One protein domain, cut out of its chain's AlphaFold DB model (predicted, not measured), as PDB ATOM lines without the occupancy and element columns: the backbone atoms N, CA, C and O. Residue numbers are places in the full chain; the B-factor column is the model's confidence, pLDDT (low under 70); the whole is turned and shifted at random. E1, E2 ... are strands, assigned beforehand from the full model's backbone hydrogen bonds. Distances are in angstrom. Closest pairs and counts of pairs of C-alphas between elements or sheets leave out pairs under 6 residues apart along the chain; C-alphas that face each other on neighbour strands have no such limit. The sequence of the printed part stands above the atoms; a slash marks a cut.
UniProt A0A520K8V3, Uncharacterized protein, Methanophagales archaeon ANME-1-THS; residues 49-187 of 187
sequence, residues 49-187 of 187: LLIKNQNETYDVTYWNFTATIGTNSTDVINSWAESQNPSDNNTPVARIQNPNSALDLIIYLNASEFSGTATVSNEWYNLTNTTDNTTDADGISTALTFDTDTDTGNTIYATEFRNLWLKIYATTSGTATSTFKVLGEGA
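What this domain is: This is residues 49 to 187 of the 187 residues of an uncharacterized protein of Methanophagales archaeon ANME-1-THS (UniProt A0A520K8V3). This is a twisted strand sandwich built along two long antiparallel strands, E9 and E7: together with E4 and E1 they make one curled sheet, and the small sheet E8 E5 E11 lies face to face with part of it. A second small sheet, E3 E2 E10 E6, lies by the other end of the long strands, and the chain passes between the two small sheets from E5 to E6 and from E10 to E11. The printed part has 139 residues with no named helix and eleven named strands, E1 to E11 in order along the chain; the class is all strand, although under half of the residues, 63, are in named strands. The orders are E1 - E4 - E9 - E7, E3 - E2 - E10 - E6 and E8 - E5 - E11, each sheet antiparallel throughout. The whole is compact, with a radius of gyration of the C-alphas of 14.1 A and spans of 45 by 30 by 25 A.

How they stand to each other: In the first sheet, E9, residues 161 to 172, is the antiparallel neighbour of E7, residues 119 to 129, at 162 degrees; N 124 and O 167 are 2.8 A apart and N 163 and O 128 are 2.8 A apart, both within hydrogen-bond range. E7 bends by 54 degrees at residue 122. E4, residues 94 to 97, is the other neighbour of E9, with N 96 and O 162 2.8 A apart. The edge strand E1, residues 50 to 52, pairs with E4, with N 52 and O 95 2.7 A apart. From edge to edge of this sheet the strands' lines turn by 89 degrees and the way across it turns by 84 degrees. Residues 142 to 143 pair with residues 124 to 125 of E7, and residues 72 to 73 with residues 168 to 169 of E9, both antiparallel. The sandwich, two sheets face to face, is completed by E8, residues 150 to 156, E5, residues 105 to 109, and E11, residues 182 to 186. The facing parts are 10.4 A centre to centre and their best planes 6 degrees apart. E5 is the inner strand of this strongly twisted sheet: N 107 and O 154 of E8 are 2.9 A apart, and N 106 and O 185 of E11 are 2.8 A apart. In the third sheet, E2, residues 63 to 67, forms a hairpin with E3, residues 76 to 78, with N 64 and O 77 2.8 A apart. E2 also pairs with E10, residues 174 to 178, with N 65 and O 176 2.8 A apart. E10 pairs with E6, residues 114 to 116, with N 177 and O 115 2.8 A apart. The closest C-alphas of E2 and E9, those of Ala 67 and Ala 170, are 6.2 A apart; those of E7 and E10, Thr 119 and Ala 176, are 7.2 A apart. E9 and E10 meet only through their link. E2 and E8 are apart.

Where its parts are: E9 is the longest strand, 33.8 A from C-alpha 161 at (-27.335, -23.374, -7.297) to C-alpha 172 at (-56.948, -27.589, -23.018). E7 measures 30.8 A, E8 15.1 A, E11 13.5 A, E10 13.4 A, E2 12.8 A and E5 12.4 A. The shorter strands are E4, E6, E3 and E1. E1 begins at C-alpha 50 (-28.704, -32.360, -10.818), and E11 ends at C-alpha 186 (-18.060, -27.710, -20.151).

The domain as a whole: The C-alphas farthest apart, those of Ile 69 and Ala 102, are 45.2 A apart. The printed part has no cut and ends at residue 187, the chain's last. The links E3 to E4, 15 residues, and E7 to E8, 20 residues, are long. The mean pLDDT of the printed part is 88.3; residues 133 to 135, 180 to 181 and 187 are under 70.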
ATOM      1  N   LEU A  49     -26.699 -32.211 -15.186       89.56
ATOM      2  CA  LEU A  49     -26.888 -31.351 -14.023       89.56
ATOM      3  C   LEU A  49     -27.922 -31.991 -13.091       89.56
ATOM      4  O   LEU A  49     -28.885 -32.613 -13.545       89.56
ATOM      5  N   LEU A  50     -27.728 -31.857 -11.781       90.81
ATOM      6  CA  LEU A  50     -28.704 -32.360 -10.818       90.81
ATOM      7  C   LEU A  50     -29.831 -31.348 -10.679       90.81
ATOM      8  O   LEU A  50     -29.587 -30.143 -10.625       90.81
ATOM      9  N   ILE A  51     -31.060 -31.840 -10.562       93.06
ATOM     10  CA  ILE A  51     -32.204 -31.002 -10.223       93.06
ATOM     11  C   ILE A  51     -32.707 -31.431  -8.858       93.06
ATOM     12  O   ILE A  51     -33.111 -32.574  -8.665       93.06
ATOM     13  N   LYS A  52     -32.632 -30.515  -7.902       93.75
ATOM     14  CA  LYS A  52     -32.944 -30.719  -6.495       93.75
ATOM     15  C   LYS A  52     -34.227 -30.002  -6.107       93.75
ATOM     16  O   LYS A  52     -34.627 -29.021  -6.732       93.75
ATOM     17  N   ASN A  53     -34.868 -30.484  -5.056       94.25
ATOM     18  CA  ASN A  53     -36.026 -29.840  -4.452       94.25
ATOM     19  C   ASN A  53     -35.616 -28.516  -3.760       94.25
ATOM     20  O   ASN A  53     -34.432 -28.170  -3.706       94.25
ATOM     21  N   GLN A  54     -36.574 -27.754  -3.229       92.62
ATOM     22  CA  GLN A  54     -36.337 -26.386  -2.733       92.62
ATOM     23  C   GLN A  54     -35.294 -26.293  -1.605       92.62
ATOM     24  O   GLN A  54     -34.662 -25.251  -1.436       92.62
ATOM     25  N   ASN A  55     -35.094 -27.372  -0.842       91.50
ATOM     26  CA  ASN A  55     -34.099 -27.458   0.234       91.50
ATOM     27  C   ASN A  55     -32.816 -28.221  -0.152       91.50
ATOM     28  O   ASN A  55     -32.057 -28.602   0.737       91.50
ATOM     29  N   GLU A  56     -32.599 -28.477  -1.447       91.19
ATOM     30  CA  GLU A  56     -31.372 -29.067  -2.009       91.19
ATOM     31  C   GLU A  56     -31.095 -30.526  -1.603       91.19
ATOM     32  O   GLU A  56     -30.024 -31.066  -1.880       91.19
ATOM     33  N   THR A  57     -32.046 -31.200  -0.954       93.12
ATOM     34  CA  THR A  57     -31.796 -32.518  -0.351       93.12
ATOM     35  C   THR A  57     -32.068 -33.662  -1.321       93.12
ATOM     36  O   THR A  57     -31.305 -34.629  -1.381       93.12
ATOM     37  N   TYR A  58     -33.150 -33.573  -2.088       94.00
ATOM     38  CA  TYR A  58     -33.667 -34.681  -2.880       94.00
ATOM     39  C   TYR A  58     -33.737 -34.345  -4.361       94.00
ATOM     40  O   TYR A  58     -34.021 -33.210  -4.733       94.00
ATOM     41  N   ASP A  59     -33.526 -35.353  -5.206       93.25
ATOM     42  CA  ASP A  59     -33.646 -35.205  -6.655       93.25
ATOM     43  C   ASP A  59     -35.114 -35.038  -7.065       93.25
ATOM     44  O   ASP A  59     -35.992 -35.794  -6.632       93.25
ATOM     45  N   VAL A  60     -35.372 -34.056  -7.924       92.62
ATOM     46  CA  VAL A  60     -36.658 -33.835  -8.585       92.62
ATOM     47  C   VAL A  60     -36.627 -34.529  -9.940       92.62
ATOM     48  O   VAL A  60     -35.703 -34.329 -10.722       92.62
ATOM     49  N   THR A  61     -37.643 -35.341 -10.227       90.62
ATOM     50  CA  THR A  61     -37.681 -36.185 -11.439       90.62
ATOM     51  C   THR A  61     -38.790 -35.818 -12.421       90.62
ATOM     52  O   THR A  61     -38.736 -36.201 -13.588       90.62
ATOM     53  N   TYR A  62     -39.796 -35.078 -11.962       89.62
ATOM     54  CA  TYR A  62     -40.887 -34.568 -12.784       89.62
ATOM     55  C   TYR A  62     -41.502 -33.331 -12.131       89.62
ATOM     56  O   TYR A  62     -41.292 -33.064 -10.941       89.62
ATOM     57  N   TRP A  63     -42.315 -32.622 -12.902       92.69
ATOM     58  CA  TRP A  63     -43.220 -31.602 -12.397       92.69
ATOM     59  C   TRP A  63     -44.615 -31.749 -13.000       92.69
ATOM     60  O   TRP A  63     -44.797 -32.194 -14.134       92.69
ATOM     61  N   ASN A  64     -45.607 -31.381 -12.199       93.50
ATOM     62  CA  ASN A  64     -47.021 -31.417 -12.518       93.50
ATOM     63  C   ASN A  64     -47.559 -29.997 -12.567       93.50
ATOM     64  O   ASN A  64     -47.492 -29.275 -11.575       93.50
ATOM     65  N   PHE A  65     -48.154 -29.634 -13.691       94.06
ATOM     66  CA  PHE A  65     -48.881 -28.392 -13.852       94.06
ATOM     67  C   PHE A  65     -50.380 -28.626 -13.733       94.06
ATOM     68  O   PHE A  65     -50.913 -29.614 -14.247       94.06
ATOM     69  N   THR A  66     -51.065 -27.667 -13.120       94.06
ATOM     70  CA  THR A  66     -52.514 -27.507 -13.258       94.06
ATOM     71  C   THR A  66     -52.769 -26.269 -14.102       94.06
ATOM     72  O   THR A  66     -52.273 -25.191 -13.789       94.06
ATOM     73  N   ALA A  67     -53.511 -26.407 -15.199       90.06
ATOM     74  CA  ALA A  67     -53.753 -25.298 -16.115       90.06
ATOM     75  C   ALA A  67     -55.226 -25.160 -16.486       90.06
ATOM     76  O   ALA A  67     -55.955 -26.139 -16.669       90.06
ATOM     77  N   THR A  68     -55.633 -23.905 -16.655       91.62
ATOM     78  CA  THR A  68     -56.902 -23.537 -17.277       91.62
ATOM     79  C   THR A  68     -56.642 -23.145 -18.728       91.62
ATOM     80  O   THR A  68     -55.652 -22.477 -19.035       91.62
ATOM     81  N   ILE A  69     -57.531 -23.562 -19.628       91.69
ATOM     82  CA  ILE A  69     -57.468 -23.239 -21.051       91.69
ATOM     83  C   ILE A  69     -57.288 -21.738 -21.284       91.69
ATOM     84  O   ILE A  69     -57.983 -20.912 -20.693       91.69
ATOM     85  N   GLY A  70     -56.372 -21.393 -22.187       87.69
ATOM     86  CA  GLY A  70     -56.182 -20.016 -22.629       87.69
ATOM     87  C   GLY A  70     -55.445 -19.124 -21.631       87.69
ATOM     88  O   GLY A  70     -55.445 -17.906 -21.802       87.69
ATOM     89  N   THR A  71     -54.838 -19.701 -20.592       87.00
ATOM     90  CA  THR A  71     -54.128 -18.948 -19.552       87.00
ATOM     91  C   THR A  71     -52.711 -19.461 -19.351       87.00
ATOM     92  O   THR A  71     -52.438 -20.654 -19.509       87.00
ATOM     93  N   ASN A  72     -51.817 -18.541 -18.987       91.38
ATOM     94  CA  ASN A  72     -50.511 -18.907 -18.466       91.38
ATOM     95  C   ASN A  72     -50.679 -19.423 -17.034       91.38
ATOM     96  O   ASN A  72     -51.297 -18.744 -16.215       91.38
ATOM     97  N   SER A  73     -50.113 -20.586 -16.733       92.81
ATOM     98  CA  SER A  73     -50.115 -21.170 -15.394       92.81
ATOM     99  C   SER A  73     -48.702 -21.256 -14.840       92.81
ATOM    100  O   SER A  73     -47.799 -21.794 -15.484       92.81
ATOM    101  N   THR A  74     -48.536 -20.744 -13.625       93.56
ATOM    102  CA  THR A  74     -47.368 -20.967 -12.764       93.56
ATOM    103  C   THR A  74     -47.665 -21.967 -11.650       93.56
ATOM    104  O   THR A  74     -46.823 -22.149 -10.771       93.56
ATOM    105  N   ASP A  75     -48.843 -22.600 -11.677       93.94
ATOM    106  CA  ASP A  75     -49.265 -23.611 -10.710       93.94
ATOM    107  C   ASP A  75     -48.575 -24.930 -11.052       93.94
ATOM    108  O   ASP A  75     -49.139 -25.822 -11.694       93.94
ATOM    109  N   VAL A  76     -47.307 -25.010 -10.652       93.94
ATOM    110  CA  VAL A  76     -46.433 -26.156 -10.868       93.94
ATOM    111  C   VAL A  76     -45.963 -26.725  -9.542       93.94
ATOM    112  O   VAL A  76     -45.584 -25.998  -8.620       93.94
ATOM    113  N   ILE A  77     -45.991 -28.051  -9.468       94.81
ATOM    114  CA  ILE A  77     -45.605 -28.830  -8.303       94.81
ATOM    115  C   ILE A  77     -44.537 -29.831  -8.724       94.81
ATOM    116  O   ILE A  77     -44.725 -30.561  -9.696       94.81
ATOM    117  N   ASN A  78     -43.426 -29.892  -8.000       95.56
ATOM    118  CA  ASN A  78     -42.363 -30.853  -8.281       95.56
ATOM    119  C   ASN A  78     -42.697 -32.267  -7.752       95.56
ATOM    120  O   ASN A  78     -43.706 -32.488  -7.077       95.56
ATOM    121  N   SER A  79     -41.836 -33.249  -8.024       94.06
ATOM    122  CA  SER A  79     -42.031 -34.646  -7.597       94.06
ATOM    123  C   SER A  79     -42.067 -34.878  -6.079       94.06
ATOM    124  O   SER A  79     -42.351 -35.994  -5.644       94.06
ATOM    125  N   TRP A  80     -41.793 -33.846  -5.280       96.19
ATOM    126  CA  TRP A  80     -41.846 -33.841  -3.815       96.19
ATOM    127  C   TRP A  80     -43.050 -33.073  -3.260       96.19
ATOM    128  O   TRP A  80     -43.106 -32.792  -2.065       96.19
ATOM    129  N   ALA A  81     -44.035 -32.776  -4.111       95.94
ATOM    130  CA  ALA A  81     -45.229 -32.014  -3.762       95.94
ATOM    131  C   ALA A  81     -44.947 -30.565  -3.311       95.94
ATOM    132  O   ALA A  81     -45.795 -29.938  -2.674       95.94
ATOM    133  N   GLU A  82     -43.786 -30.009  -3.662       95.56
ATOM    134  CA  GLU A  82     -43.467 -28.607  -3.399       95.56
ATOM    135  C   GLU A  82     -43.963 -27.752  -4.565       95.56
ATOM    136  O   GLU A  82     -43.669 -28.031  -5.730       95.56
ATOM    137  N   SER A  83     -44.740 -26.719  -4.249       95.06
ATOM    138  CA  SER A  83     -45.194 -25.736  -5.232       95.06
ATOM    139  C   SER A  83     -44.193 -24.596  -5.315       95.06
ATOM    140  O   SER A  83     -43.690 -24.150  -4.279       95.06
ATOM    141  N   GLN A  84     -43.945 -24.090  -6.520       94.12
ATOM    142  CA  GLN A  84     -43.266 -22.804  -6.629       94.12
ATOM    143  C   GLN A  84     -44.215 -21.674  -6.203       94.12
ATOM    144  O   GLN A  84     -45.423 -21.760  -6.430       94.12
ATOM    145  N   ASN A  85     -43.685 -20.590  -5.648       91.12
ATOM    146  CA  ASN A  85     -44.441 -19.362  -5.433       91.12
ATOM    147  C   ASN A  85     -43.652 -18.182  -6.029       91.12
ATOM    148  O   ASN A  85     -42.750 -17.660  -5.387       91.12
ATOM    149  N   PRO A  86     -43.992 -17.715  -7.246       87.19
ATOM    150  CA  PRO A  86     -43.268 -16.623  -7.903       87.19
ATOM    151  C   PRO A  86     -43.350 -15.271  -7.178       87.19
ATOM    152  O   PRO A  86     -42.673 -14.336  -7.583       87.19
ATOM    153  N   SER A  87     -44.193 -15.139  -6.145       83.56
ATOM    154  CA  SER A  87     -44.229 -13.963  -5.259       83.56
ATOM    155  C   SER A  87     -43.323 -14.106  -4.027       83.56
ATOM    156  O   SER A  87     -43.195 -13.160  -3.253       83.56
ATOM    157  N   ASP A  88     -42.729 -15.284  -3.810       84.56
ATOM    158  CA  ASP A  88     -41.750 -15.557  -2.760       84.56
ATOM    159  C   ASP A  88     -40.441 -16.039  -3.385       84.56
ATOM    160  O   ASP A  88     -40.298 -17.150  -3.900       84.56
ATOM    161  N   ASN A  89     -39.454 -15.164  -3.286       74.00
ATOM    162  CA  ASN A  89     -38.227 -15.196  -4.054       74.00
ATOM    163  C   ASN A  89     -37.363 -16.451  -3.894       74.00
ATOM    164  O   ASN A  89     -36.471 -16.672  -4.710       74.00
ATOM    165  N   ASN A  90     -37.591 -17.257  -2.854       80.56
ATOM    166  CA  ASN A  90     -36.808 -18.461  -2.597       80.56
ATOM    167  C   ASN A  90     -37.637 -19.750  -2.596       80.56
ATOM    168  O   ASN A  90     -37.248 -20.745  -1.985       80.56
ATOM    169  N   THR A  91     -38.765 -19.730  -3.304       91.94
ATOM    170  CA  THR A  91     -39.642 -20.892  -3.494       91.94
ATOM    171  C   THR A  91     -39.748 -21.275  -4.976       91.94
ATOM    172  O   THR A  91     -40.829 -21.216  -5.561       91.94
ATOM    173  N   PRO A  92     -38.628 -21.638  -5.631       94.31
ATOM    174  CA  PRO A  92     -38.648 -22.102  -7.017       94.31
ATOM    175  C   PRO A  92     -39.336 -23.463  -7.140       94.31
ATOM    176  O   PRO A  92     -39.575 -24.143  -6.142       94.31
ATOM    177  N   VAL A  93     -39.600 -23.928  -8.362       93.94
ATOM    178  CA  VAL A  93     -40.075 -25.314  -8.531       93.94
ATOM    179  C   VAL A  93     -38.958 -26.311  -8.219       93.94
ATOM    180  O   VAL A  93     -39.211 -27.395  -7.689       93.94
ATOM    181  N   ALA A  94     -37.711 -25.939  -8.508       94.44
ATOM    182  CA  ALA A  94     -36.530 -26.739  -8.228       94.44
ATOM    183  C   ALA A  94     -35.258 -25.878  -8.217       94.44
ATOM    184  O   ALA A  94     -35.264 -24.720  -8.633       94.44
ATOM    185  N   ARG A  95     -34.145 -26.464  -7.779       93.56
ATOM    186  CA  ARG A  95     -32.801 -25.893  -7.893       93.56
ATOM    187  C   ARG A  95     -31.934 -26.759  -8.792       93.56
ATOM    188  O   ARG A  95     -31.887 -27.970  -8.624       93.56
ATOM    189  N   ILE A  96     -31.236 -26.142  -9.732       93.56
ATOM    190  CA  ILE A  96     -30.236 -26.802 -10.571       93.56
ATOM    191  C   ILE A  96     -28.897 -26.735  -9.841       93.56
ATOM    192  O   ILE A  96     -28.547 -25.682  -9.310       93.56
ATOM    193  N   GLN A  97     -28.166 -27.845  -9.821       92.06
ATOM    194  CA  GLN A  97     -26.862 -27.981  -9.183       92.06
ATOM    195  C   GLN A  97     -25.851 -28.588 -10.157       92.06
ATOM    196  O   GLN A  97     -26.146 -29.563 -10.852       92.06
ATOM    197  N   ASN A  98     -24.632 -28.051 -10.134       90.81
ATOM    198  CA  ASN A  98     -23.484 -28.658 -10.786       90.81
ATOM    199  C   ASN A  98     -22.877 -29.756  -9.885       90.81
ATOM    200  O   ASN A  98     -22.363 -29.441  -8.811       90.81
ATOM    201  N   PRO A  99     -22.940 -31.048 -10.266       87.06
ATOM    202  CA  PRO A  99     -22.302 -32.111  -9.491       87.06
ATOM    203  C   PRO A  99     -20.780 -32.161  -9.680       87.06
ATOM    204  O   PRO A  99     -20.090 -32.824  -8.902       87.06
ATOM    205  N   ASN A 100     -20.249 -31.512 -10.716       86.56
ATOM    206  CA  ASN A 100     -18.834 -31.516 -11.032       86.56
ATOM    207  C   ASN A 100     -18.125 -30.363 -10.323       86.56
ATOM    208  O   ASN A 100     -18.387 -29.189 -10.555       86.56
ATOM    209  N   SER A 101     -17.187 -30.721  -9.448       86.75
ATOM    210  CA  SER A 101     -16.412 -29.748  -8.676       86.75
ATOM    211  C   SER A 101     -15.213 -29.161  -9.426       86.75
ATOM    212  O   SER A 101     -14.578 -28.236  -8.924       86.75
ATOM    213  N   ALA A 102     -14.879 -29.708 -10.594       84.69
ATOM    214  CA  ALA A 102     -13.703 -29.343 -11.373       84.69
ATOM    215  C   ALA A 102     -14.027 -28.504 -12.616       84.69
ATOM    216  O   ALA A 102     -13.102 -27.941 -13.199       84.69
ATOM    217  N   LEU A 103     -15.294 -28.446 -13.030       85.56
ATOM    218  CA  LEU A 103     -15.734 -27.767 -14.246       85.56
ATOM    219  C   LEU A 103     -16.934 -26.876 -13.964       85.56
ATOM    220  O   LEU A 103     -17.837 -27.256 -13.220       85.56
ATOM    221  N   ASP A 104     -16.964 -25.735 -14.636       88.62
ATOM    222  CA  ASP A 104     -18.159 -24.917 -14.755       88.62
ATOM    223  C   ASP A 104     -18.972 -25.412 -15.951       88.62
ATOM    224  O   ASP A 104     -18.409 -25.788 -16.983       88.62
ATOM    225  N   LEU A 105     -20.297 -25.444 -15.808       88.69
ATOM    226  CA  LEU A 105     -21.180 -26.023 -16.819       88.69
ATOM    227  C   LEU A 105     -22.152 -24.974 -17.357       88.69
ATOM    228  O   LEU A 105     -22.799 -24.267 -16.587       88.69
ATOM    229  N   ILE A 106     -22.289 -24.891 -18.678       89.69
ATOM    230  CA  ILE A 106     -23.370 -24.148 -19.335       89.69
ATOM    231  C   ILE A 106     -24.659 -24.952 -19.180       89.69
ATOM    232  O   ILE A 106     -24.680 -26.151 -19.463       89.69
ATOM    233  N   ILE A 107     -25.733 -24.306 -18.727       91.25
ATOM    234  CA  ILE A 107     -27.030 -24.951 -18.528       91.25
ATOM    235  C   ILE A 107     -27.792 -24.993 -19.854       91.25
ATOM    236  O   ILE A 107     -28.109 -23.950 -20.434       91.25
ATOM    237  N   TYR A 108     -28.191 -26.196 -20.253       90.56
ATOM    238  CA  TYR A 108     -29.158 -26.441 -21.316       90.56
ATOM    239  C   TYR A 108     -30.456 -27.006 -20.741       90.56
ATOM    240  O   TYR A 108     -30.443 -27.970 -19.966       90.56
ATOM    241  N   LEU A 109     -31.581 -26.422 -21.151       89.62
ATOM    242  CA  LEU A 109     -32.927 -26.848 -20.763       89.62
ATOM    243  C   LEU A 109     -33.711 -27.348 -21.970       89.62
ATOM    244  O   LEU A 109     -33.568 -26.832 -23.075       89.62
ATOM    245  N   ASN A 110     -34.583 -28.320 -21.743       83.06
ATOM    246  CA  ASN A 110     -35.419 -28.913 -22.774       83.06
ATOM    247  C   ASN A 110     -36.841 -29.079 -22.232       83.06
ATOM    248  O   ASN A 110     -37.026 -29.700 -21.181       83.06
ATOM    249  N   ALA A 111     -37.828 -28.527 -22.940       78.94
ATOM    250  CA  ALA A 111     -39.226 -28.846 -22.681       78.94
ATOM    251  C   ALA A 111     -39.517 -30.219 -23.287       78.94
ATOM    252  O   ALA A 111     -39.545 -30.384 -24.505       78.94
ATOM    253  N   SER A 112     -39.694 -31.221 -22.436       78.62
ATOM    254  CA  SER A 112     -40.034 -32.568 -22.890       78.62
ATOM    255  C   SER A 112     -41.533 -32.713 -23.159       78.62
ATOM    256  O   SER A 112     -42.335 -31.827 -22.856       78.62
ATOM    257  N   GLU A 113     -41.919 -33.859 -23.716       83.75
ATOM    258  CA  GLU A 113     -43.325 -34.199 -23.919       83.75
ATOM    259  C   GLU A 113     -44.131 -34.147 -22.607       83.75
ATOM    260  O   GLU A 113     -43.702 -34.616 -21.548       83.75
ATOM    261  N   PHE A 114     -45.347 -33.607 -22.706       89.38
ATOM    262  CA  PHE A 114     -46.315 -33.581 -21.615       89.38
ATOM    263  C   PHE A 114     -47.283 -34.760 -21.711       89.38
ATOM    264  O   PHE A 114     -47.792 -35.088 -22.781       89.38
ATOM    265  N   SER A 115     -47.619 -35.340 -20.563       91.31
ATOM    266  CA  SER A 115     -48.691 -36.329 -20.420       91.31
ATOM    267  C   SER A 115     -49.815 -35.792 -19.533       91.31
ATOM    268  O   SER A 115     -49.579 -34.932 -18.690       91.31
ATOM    269  N   GLY A 116     -51.046 -36.281 -19.696       91.75
ATOM    270  CA  GLY A 116     -52.183 -35.878 -18.861       91.75
ATOM    271  C   GLY A 116     -53.406 -35.441 -19.661       91.75
ATOM    272  O   GLY A 116     -53.624 -35.890 -20.783       91.75
ATOM    273  N   THR A 117     -54.246 -34.611 -19.042       94.00
ATOM    274  CA  THR A 117     -55.517 -34.136 -19.618       94.00
ATOM    275  C   THR A 117     -55.415 -32.742 -20.228       94.00
ATOM    276  O   THR A 117     -56.170 -32.429 -21.146       94.00
ATOM    277  N   ALA A 118     -54.479 -31.916 -19.754       93.62
ATOM    278  CA  ALA A 118     -54.182 -30.632 -20.371       93.62
ATOM    279  C   ALA A 118     -53.299 -30.812 -21.613       93.62
ATOM    280  O   ALA A 118     -52.403 -31.652 -21.651       93.62
ATOM    281  N   THR A 119     -53.531 -29.975 -22.622       92.25
ATOM    282  CA  THR A 119     -52.682 -29.882 -23.815       92.25
ATOM    283  C   THR A 119     -51.823 -28.637 -23.680       92.25
ATOM    284  O   THR A 119     -52.359 -27.532 -23.707       92.25
ATOM    285  N   VAL A 120     -50.513 -28.804 -23.510       92.25
ATOM    286  CA  VAL A 120     -49.562 -27.692 -23.367       92.25
ATOM    287  C   VAL A 120     -49.067 -27.271 -24.747       92.25
ATOM    288  O   VAL A 120     -48.643 -28.120 -25.525       92.25
ATOM    289  N   SER A 121     -49.132 -25.977 -25.069       92.56
ATOM    290  CA  SER A 121     -48.575 -25.453 -26.327       92.56
ATOM    291  C   SER A 121     -47.238 -24.751 -26.143       92.56
ATOM    292  O   SER A 121     -46.487 -24.615 -27.106       92.56
ATOM    293  N   ASN A 122     -46.948 -24.274 -24.931       93.00
ATOM    294  CA  ASN A 122     -45.736 -23.531 -24.620       93.00
ATOM    295  C   ASN A 122     -45.317 -23.778 -23.174       93.00
ATOM    296  O   ASN A 122     -46.166 -23.849 -22.282       93.00
ATOM    297  N   GLU A 123     -44.009 -23.828 -22.962       93.06
ATOM    298  CA  GLU A 123     -43.366 -23.800 -21.655       93.06
ATOM    299  C   GLU A 123     -42.323 -22.676 -21.655       93.06
ATOM    300  O   GLU A 123     -41.631 -22.444 -22.648       93.06
ATOM    301  N   TRP A 124     -42.239 -21.953 -20.546       93.94
ATOM    302  CA  TRP A 124     -41.262 -20.905 -20.295       93.94
ATOM    303  C   TRP A 124     -40.514 -21.195 -19.010       93.94
ATOM    304  O   TRP A 124     -41.052 -21.805 -18.084       93.94
ATOM    305  N   TYR A 125     -39.298 -20.673 -18.942       93.56
ATOM    306  CA  TYR A 125     -38.446 -20.752 -17.777       93.56
ATOM    307  C   TYR A 125     -37.919 -19.380 -17.356       93.56
ATOM    308  O   TYR A 125     -37.952 -18.399 -18.108       93.56
ATOM    309  N   ASN A 126     -37.399 -19.340 -16.135       93.19
ATOM    310  CA  ASN A 126     -36.426 -18.357 -15.686       93.19
ATOM    311  C   ASN A 126     -35.401 -19.047 -14.777       93.19
ATOM    312  O   ASN A 126     -35.742 -19.993 -14.061       93.19
ATOM    313  N   LEU A 127     -34.160 -18.567 -14.819       92.75
ATOM    314  CA  LEU A 127     -33.086 -18.987 -13.930       92.75
ATOM    315  C   LEU A 127     -32.647 -17.789 -13.101       92.75
ATOM    316  O   LEU A 127     -32.280 -16.754 -13.650       92.75
ATOM    317  N   THR A 128     -32.659 -17.934 -11.780       91.19
ATOM    318  CA  THR A 128     -32.138 -16.904 -10.873       91.19
ATOM    319  C   THR A 128     -31.066 -17.486  -9.961       91.19
ATOM    320  O   THR A 128     -30.996 -18.698  -9.743       91.19
ATOM    321  N   ASN A 129     -30.197 -16.634  -9.424       87.00
ATOM    322  CA  ASN A 129     -29.290 -17.031  -8.349       87.00
ATOM    323  C   ASN A 129     -30.089 -17.321  -7.073       87.00
ATOM    324  O   ASN A 129     -31.208 -16.844  -6.919       87.00
ATOM    325  N   THR A 130     -29.513 -18.046  -6.114       78.25
ATOM    326  CA  THR A 130     -30.157 -18.260  -4.801       78.25
ATOM    327  C   THR A 130     -30.338 -16.971  -3.997       78.25
ATOM    328  O   THR A 130     -31.150 -16.926  -3.077       78.25
ATOM    329  N   THR A 131     -29.587 -15.925  -4.343       74.19
ATOM    330  CA  THR A 131     -29.698 -14.576  -3.776       74.19
ATOM    331  C   THR A 131     -30.597 -13.651  -4.590       74.19
ATOM    332  O   THR A 131     -30.941 -12.578  -4.098       74.19
ATOM    333  N   ASP A 132     -30.948 -14.049  -5.817       71.75
ATOM    334  CA  ASP A 132     -31.694 -13.229  -6.762       71.75
ATOM    335  C   ASP A 132     -33.116 -13.754  -6.934       71.75
ATOM    336  O   ASP A 132     -33.399 -14.954  -6.995       71.75
ATOM    337  N   ASN A 133     -34.029 -12.805  -7.049       64.00
ATOM    338  CA  ASN A 133     -35.452 -13.043  -6.941       64.00
ATOM    339  C   ASN A 133     -36.084 -13.138  -8.333       64.00
ATOM    340  O   ASN A 133     -35.811 -12.293  -9.188       64.00
ATOM    341  N   THR A 134     -37.010 -14.075  -8.539       65.56
ATOM    342  CA  THR A 134     -38.094 -13.815  -9.494       65.56
ATOM    343  C   THR A 134     -39.055 -12.868  -8.783       65.56
ATOM    344  O   THR A 134     -39.485 -13.151  -7.672       65.56
ATOM    345  N   THR A 135     -39.297 -11.681  -9.330       64.06
ATOM    346  CA  THR A 135     -40.124 -10.674  -8.640       64.06
ATOM    347  C   THR A 135     -41.619 -10.967  -8.771       64.06
ATOM    348  O   THR A 135     -42.396 -10.506  -7.937       64.06
ATOM    349  N   ASP A 136     -42.003 -11.748  -9.787       74.38
ATOM    350  CA  ASP A 136     -43.365 -12.195 -10.075       74.38
ATOM    351  C   ASP A 136     -43.386 -13.301 -11.164       74.38
ATOM    352  O   ASP A 136     -42.348 -13.804 -11.607       74.38
ATOM    353  N   ALA A 137     -44.590 -13.690 -11.601       78.38
ATOM    354  CA  ALA A 137     -44.820 -14.648 -12.688       78.38
ATOM    355  C   ALA A 137     -44.471 -14.110 -14.095       78.38
ATOM    356  O   ALA A 137     -44.276 -14.902 -15.030       78.38
ATOM    357  N   ASP A 138     -44.399 -12.788 -14.268       85.38
ATOM    358  CA  ASP A 138     -44.031 -12.157 -15.539       85.38
ATOM    359  C   ASP A 138     -42.525 -12.292 -15.797       85.38
ATOM    360  O   ASP A 138     -42.112 -12.425 -16.951       85.38
ATOM    361  N   GLY A 139     -41.720 -12.416 -14.735       86.38
ATOM    362  CA  GLY A 139     -40.304 -12.783 -14.809       86.38
ATOM    363  C   GLY A 139     -40.026 -14.145 -15.465       86.38
ATOM    364  O   GLY A 139     -38.943 -14.353 -16.011       86.38
ATOM    365  N   ILE A 140     -40.999 -15.063 -15.491       92.69
ATOM    366  CA  ILE A 140     -40.873 -16.384 -16.129       92.69
ATOM    367  C   ILE A 140     -41.236 -16.278 -17.613       92.69
ATOM    368  O   ILE A 140     -42.369 -16.554 -18.002       92.69
ATOM    369  N   SER A 141     -40.313 -15.802 -18.447       92.38
ATOM    370  CA  SER A 141     -40.642 -15.318 -19.800       92.38
ATOM    371  C   SER A 141     -39.802 -15.899 -20.935       92.38
ATOM    372  O   SER A 141     -40.148 -15.695 -22.102       92.38
ATOM    373  N   THR A 142     -38.751 -16.665 -20.643       93.12
ATOM    374  CA  THR A 142     -37.898 -17.241 -21.687       93.12
ATOM    375  C   THR A 142     -38.494 -18.550 -22.180       93.12
ATOM    376  O   THR A 142     -38.693 -19.471 -21.397       93.12
ATOM    377  N   ALA A 143     -38.832 -18.637 -23.466       91.44
ATOM    378  CA  ALA A 143     -39.501 -19.815 -24.015       91.44
ATOM    379  C   ALA A 143     -38.535 -20.999 -24.138       91.44
ATOM    380  O   ALA A 143     -37.409 -20.837 -24.610       91.44
ATOM    381  N   LEU A 144     -39.000 -22.188 -23.761       89.69
ATOM    382  CA  LEU A 144     -38.353 -23.443 -24.118       89.69
ATOM    383  C   LEU A 144     -38.871 -23.927 -25.472       89.69
ATOM    384  O   LEU A 144     -40.036 -23.730 -25.827       89.69
ATOM    385  N   THR A 145     -37.989 -24.588 -26.216       84.75
ATOM    386  CA  THR A 145     -38.369 -25.313 -27.429       84.75
ATOM    387  C   THR A 145     -38.555 -26.784 -27.086       84.75
ATOM    388  O   THR A 145     -37.719 -27.372 -26.400       84.75
ATOM    389  N   PHE A 146     -39.651 -27.375 -27.562       81.81
ATOM    390  CA  PHE A 146     -39.909 -28.799 -27.374       81.81
ATOM    391  C   PHE A 146     -38.854 -29.654 -28.073       81.81
ATOM    392  O   PHE A 146     -38.444 -29.345 -29.196       81.81
ATOM    393  N   ASP A 147     -38.410 -30.706 -27.388       79.56
ATOM    394  CA  ASP A 147     -37.467 -31.715 -27.888       79.56
ATOM    395  C   ASP A 147     -36.116 -31.155 -28.372       79.56
ATOM    396  O   ASP A 147     -35.326 -31.859 -29.000       79.56
ATOM    397  N   THR A 148     -35.817 -29.893 -28.053       84.75
ATOM    398  CA  THR A 148     -34.582 -29.213 -28.445       84.75
ATOM    399  C   THR A 148     -33.911 -28.597 -27.229       84.75
ATOM    400  O   THR A 148     -34.492 -27.765 -26.530       84.75
ATOM    401  N   ASP A 149     -32.651 -28.967 -27.009       85.38
ATOM    402  CA  ASP A 149     -31.839 -28.380 -25.950       85.38
ATOM    403  C   ASP A 149     -31.621 -26.891 -26.223       85.38
ATOM    404  O   ASP A 149     -30.976 -26.497 -27.196       85.38
ATOM    405  N   THR A 150     -32.161 -26.069 -25.337       86.81
ATOM    406  CA  THR A 150     -32.071 -24.615 -25.372       86.81
ATOM    407  C   THR A 150     -30.919 -24.184 -24.474       86.81
ATOM    408  O   THR A 150     -30.961 -24.424 -23.265       86.81
ATOM    409  N   ASP A 151     -29.891 -23.564 -25.059       89.75
ATOM    410  CA  ASP A 151     -28.848 -22.877 -24.290       89.75
ATOM    411  C   ASP A 151     -29.493 -21.730 -23.512       89.75
ATOM    412  O   ASP A 151     -30.181 -20.877 -24.081       89.75
ATOM    413  N   THR A 152     -29.299 -21.729 -22.201       90.12
ATOM    414  CA  THR A 152     -29.856 -20.692 -21.336       90.12
ATOM    415  C   THR A 152     -28.973 -19.451 -21.231       90.12
ATOM    416  O   THR A 152     -29.379 -18.473 -20.603       90.12
ATOM    417  N   GLY A 153     -27.751 -19.491 -21.771       88.50
ATOM    418  CA  GLY A 153     -26.723 -18.467 -21.587       88.50
ATOM    419  C   GLY A 153     -26.218 -18.358 -20.145       88.50
ATOM    420  O   GLY A 153     -25.501 -17.415 -19.818       88.50
ATOM    421  N   ASN A 154     -26.616 -19.287 -19.267       90.25
ATOM    422  CA  ASN A 154     -26.236 -19.301 -17.863       90.25
ATOM    423  C   ASN A 154     -25.208 -20.396 -17.598       90.25
ATOM    424  O   ASN A 154     -25.430 -21.568 -17.900       90.25
ATOM    425  N   THR A 155     -24.121 -20.010 -16.938       90.50
ATOM    426  CA  THR A 155     -23.131 -20.934 -16.387       90.50
ATOM    427  C   THR A 155     -23.432 -21.195 -14.911       90.50
ATOM    428  O   THR A 155     -23.776 -20.274 -14.159       90.50
ATOM    429  N   ILE A 156     -23.298 -22.454 -14.494       90.81
ATOM    430  CA  ILE A 156     -23.387 -22.888 -13.101       90.81
ATOM    431  C   ILE A 156     -22.037 -23.403 -12.608       90.81
ATOM    432  O   ILE A 156     -21.472 -24.372 -13.121       90.81
ATOM    433  N   TYR A 157     -21.532 -22.733 -11.579       90.38
ATOM    434  CA  TYR A 157     -20.275 -23.071 -10.928       90.38
ATOM    435  C   TYR A 157     -20.460 -24.247  -9.964       90.38
ATOM    436  O   TYR A 157     -21.548 -24.462  -9.426       90.38
ATOM    437  N   ALA A 158     -19.379 -24.981  -9.707       83.19
ATOM    438  CA  ALA A 158     -19.328 -26.182  -8.863       83.19
ATOM    439  C   ALA A 158     -20.063 -26.103  -7.506       83.19
ATOM    440  O   ALA A 158     -20.547 -27.112  -6.993       83.19
ATOM    441  N   THR A 159     -20.102 -24.927  -6.879       79.50
ATOM    442  CA  THR A 159     -20.662 -24.726  -5.530       79.50
ATOM    443  C   THR A 159     -21.955 -23.926  -5.525       79.50
ATOM    444  O   THR A 159     -22.437 -23.545  -4.460       79.50
ATOM    445  N   GLU A 160     -22.483 -23.608  -6.701       87.88
ATOM    446  CA  GLU A 160     -23.650 -22.757  -6.838       87.88
ATOM    447  C   GLU A 160     -24.897 -23.552  -7.192       87.88
ATOM    448  O   GLU A 160     -24.854 -24.636  -7.776       87.88
ATOM    449  N   PHE A 161     -26.027 -22.943  -6.853       89.44
ATOM    450  CA  PHE A 161     -27.335 -23.374  -7.297       89.44
ATOM    451  C   PHE A 161     -27.977 -22.266  -8.120       89.44
ATOM    452  O   PHE A 161     -27.790 -21.072  -7.857       89.44
ATOM    453  N   ARG A 162     -28.789 -22.676  -9.089       91.81
ATOM    454  CA  ARG A 162     -29.707 -21.784  -9.795       91.81
ATOM    455  C   ARG A 162     -31.134 -22.191  -9.468       91.81
ATOM    456  O   ARG A 162     -31.493 -23.359  -9.588       91.81
ATOM    457  N   ASN A 163     -31.944 -21.231  -9.056       93.75
ATOM    458  CA  ASN A 163     -33.377 -21.405  -8.891       93.75
ATOM    459  C   ASN A 163     -34.013 -21.543 -10.281       93.75
ATOM    460  O   ASN A 163     -33.808 -20.682 -11.135       93.75
ATOM    461  N   LEU A 164     -34.774 -22.616 -10.498       93.69
ATOM    462  CA  LEU A 164     -35.544 -22.852 -11.715       93.69
ATOM    463  C   LEU A 164     -37.007 -22.489 -11.475       93.69
ATOM    464  O   LEU A 164     -37.640 -22.985 -10.542       93.69
ATOM    465  N   TRP A 165     -37.545 -21.664 -12.361       94.31
ATOM    466  CA  TRP A 165     -38.937 -21.231 -12.354       94.31
ATOM    467  C   TRP A 165     -39.587 -21.627 -13.664       94.31
ATOM    468  O   TRP A 165     -38.964 -21.450 -14.709       94.31
ATOM    469  N   LEU A 166     -40.821 -22.130 -13.620       94.12
ATOM    470  CA  LEU A 166     -41.518 -22.616 -14.812       94.12
ATOM    471  C   LEU A 166     -42.905 -22.001 -14.971       94.12
ATOM    472  O   LEU A 166     -43.586 -21.665 -14.002       94.12
ATOM    473  N   LYS A 167     -43.334 -21.865 -16.222       94.00
ATOM    474  CA  LYS A 167     -44.669 -21.403 -16.598       94.00
ATOM    475  C   LYS A 167     -45.100 -22.135 -17.855       94.00
ATOM    476  O   LYS A 167     -44.283 -22.337 -18.744       94.00
ATOM    477  N   ILE A 168     -46.374 -22.486 -17.966       94.31
ATOM    478  CA  ILE A 168     -46.919 -23.097 -19.185       94.31
ATOM    479  C   ILE A 168     -48.108 -22.316 -19.718       94.31
ATOM    480  O   ILE A 168     -48.744 -21.569 -18.982       94.31
ATOM    481  N   TYR A 169     -48.449 -22.552 -20.979       94.12
ATOM    482  CA  TYR A 169     -49.745 -22.198 -21.547       94.12
ATOM    483  C   TYR A 169     -50.414 -23.458 -22.078       94.12
ATOM    484  O   TYR A 169     -49.805 -24.230 -22.824       94.12
ATOM    485  N   ALA A 170     -51.680 -23.647 -21.708       93.19
ATOM    486  CA  ALA A 170     -52.458 -24.798 -22.132       93.19
ATOM    487  C   ALA A 170     -53.616 -24.404 -23.061       93.19
ATOM    488  O   ALA A 170     -54.390 -23.484 -22.785       93.19
ATOM    489  N   THR A 171     -53.768 -25.153 -24.151       94.06
ATOM    490  CA  THR A 171     -54.896 -25.064 -25.091       94.06
ATOM    491  C   THR A 171     -56.072 -25.954 -24.688       94.06
ATOM    492  O   THR A 171     -57.154 -25.810 -25.249       94.06
ATOM    493  N   THR A 172     -55.892 -26.806 -23.676       93.38
ATOM    494  CA  THR A 172     -56.948 -27.589 -23.018       93.38
ATOM    495  C   THR A 172     -56.726 -27.547 -21.508       93.38
ATOM    496  O   THR A 172     -55.594 -27.726 -21.063       93.38
ATOM    497  N   SER A 173     -57.780 -27.325 -20.717       93.69
ATOM    498  CA  SER A 173     -57.692 -27.353 -19.248       93.69
ATOM    499  C   SER A 173     -57.396 -28.754 -18.718       93.69
ATOM    500  O   SER A 173     -57.846 -29.742 -19.294       93.69
ATOM    501  N   GLY A 174     -56.742 -28.838 -17.562       93.06
ATOM    502  CA  GLY A 174     -56.494 -30.101 -16.876       93.06
ATOM    503  C   GLY A 174     -55.152 -30.121 -16.161       93.06
ATOM    504  O   GLY A 174     -54.618 -29.083 -15.768       93.06
ATOM    505  N   THR A 175     -54.611 -31.323 -16.015       92.69
ATOM    506  CA  THR A 175     -53.271 -31.552 -15.474       92.69
ATOM    507  C   THR A 175     -52.318 -31.976 -16.582       92.69
ATOM    508  O   THR A 175     -52.712 -32.725 -17.481       92.69
ATOM    509  N   ALA A 176     -51.076 -31.507 -16.509       91.88
ATOM    510  CA  ALA A 176     -50.001 -31.902 -17.408       91.88
ATOM    511  C   ALA A 176     -48.745 -32.245 -16.601       91.88
ATOM    512  O   ALA A 176     -48.289 -31.444 -15.790       91.88
ATOM    513  N   THR A 177     -48.178 -33.423 -16.826       90.69
ATOM    514  CA  THR A 177     -46.929 -33.886 -16.216       90.69
ATOM    515  C   THR A 177     -45.828 -33.856 -17.263       90.69
ATOM    516  O   THR A 177     -46.007 -34.439 -18.334       90.69
ATOM    517  N   SER A 178     -44.696 -33.231 -16.940       88.94
ATOM    518  CA  SER A 178     -43.481 -33.258 -17.761       88.94
ATOM    519  C   SER A 178     -42.324 -33.885 -16.981       88.94
ATOM    520  O   SER A 178     -42.133 -33.639 -15.784       88.94
ATOM    521  N   THR A 179     -41.588 -34.760 -17.665       80.81
ATOM    522  CA  THR A 179     -40.328 -35.348 -17.199       80.81
ATOM    523  C   THR A 179     -39.204 -34.662 -17.934       80.81
ATOM    524  O   THR A 179     -39.236 -34.629 -19.154       80.81
ATOM    525  N   PHE A 180     -38.195 -34.166 -17.240       69.00
ATOM    526  CA  PHE A 180     -37.228 -33.256 -17.839       69.00
ATOM    527  C   PHE A 180     -35.801 -33.754 -17.652       69.00
ATOM    528  O   PHE A 180     -35.503 -34.584 -16.790       69.00
ATOM    529  N   LYS A 181     -34.902 -33.215 -18.472       67.94
ATOM    530  CA  LYS A 181     -33.459 -33.373 -18.315       67.94
ATOM    531  C   LYS A 181     -32.814 -32.004 -18.428       67.94
ATOM    532  O   LYS A 181     -33.171 -31.224 -19.305       67.94
ATOM    533  N   VAL A 182     -31.862 -31.737 -17.542       77.06
ATOM    534  CA  VAL A 182     -31.001 -30.558 -17.614       77.06
ATOM    535  C   VAL A 182     -29.602 -31.046 -17.944       77.06
ATOM    536  O   VAL A 182     -29.050 -31.898 -17.241       77.06
ATOM    537  N   LEU A 183     -29.053 -30.545 -19.045       80.75
ATOM    538  CA  LEU A 183     -27.739 -30.944 -19.533       80.75
ATOM    539  C   LEU A 183     -26.728 -29.831 -19.273       80.75
ATOM    540  O   LEU A 183     -27.048 -28.649 -19.356       80.75
ATOM    541  N   GLY A 184     -25.513 -30.246 -18.949       72.19
ATOM    542  CA  GLY A 184     -24.331 -29.425 -18.784       72.19
ATOM    543  C   GLY A 184     -23.334 -29.683 -19.908       72.19
ATOM    544  O   GLY A 184     -23.071 -30.832 -20.289       72.19
ATOM    545  N   GLU A 185     -22.760 -28.604 -20.421       77.12
ATOM    546  CA  GLU A 185     -21.599 -28.620 -21.312       77.12
ATOM    547  C   GLU A 185     -20.456 -27.861 -20.641       77.12
ATOM    548  O   GLU A 185     -20.705 -26.826 -20.024       77.12
ATOM    549  N   GLY A 186     -19.229 -28.382 -20.723       71.19
ATOM    550  CA  GLY A 186     -18.060 -27.710 -20.151       71.19
ATOM    551  C   GLY A 186     -17.881 -26.321 -20.761       71.19
ATOM    552  O   GLY A 186     -17.848 -26.204 -21.988       71.19
ATOM    553  N   ALA A 187     -17.809 -25.303 -19.901       61.41
ATOM    554  CA  ALA A 187     -17.578 -23.909 -20.280       61.41
ATOM    555  C   ALA A 187     -16.106 -23.619 -20.621       61.41
ATOM    556  O   ALA A 187     -15.209 -24.279 -20.041       61.41
TER     557      ALA A 187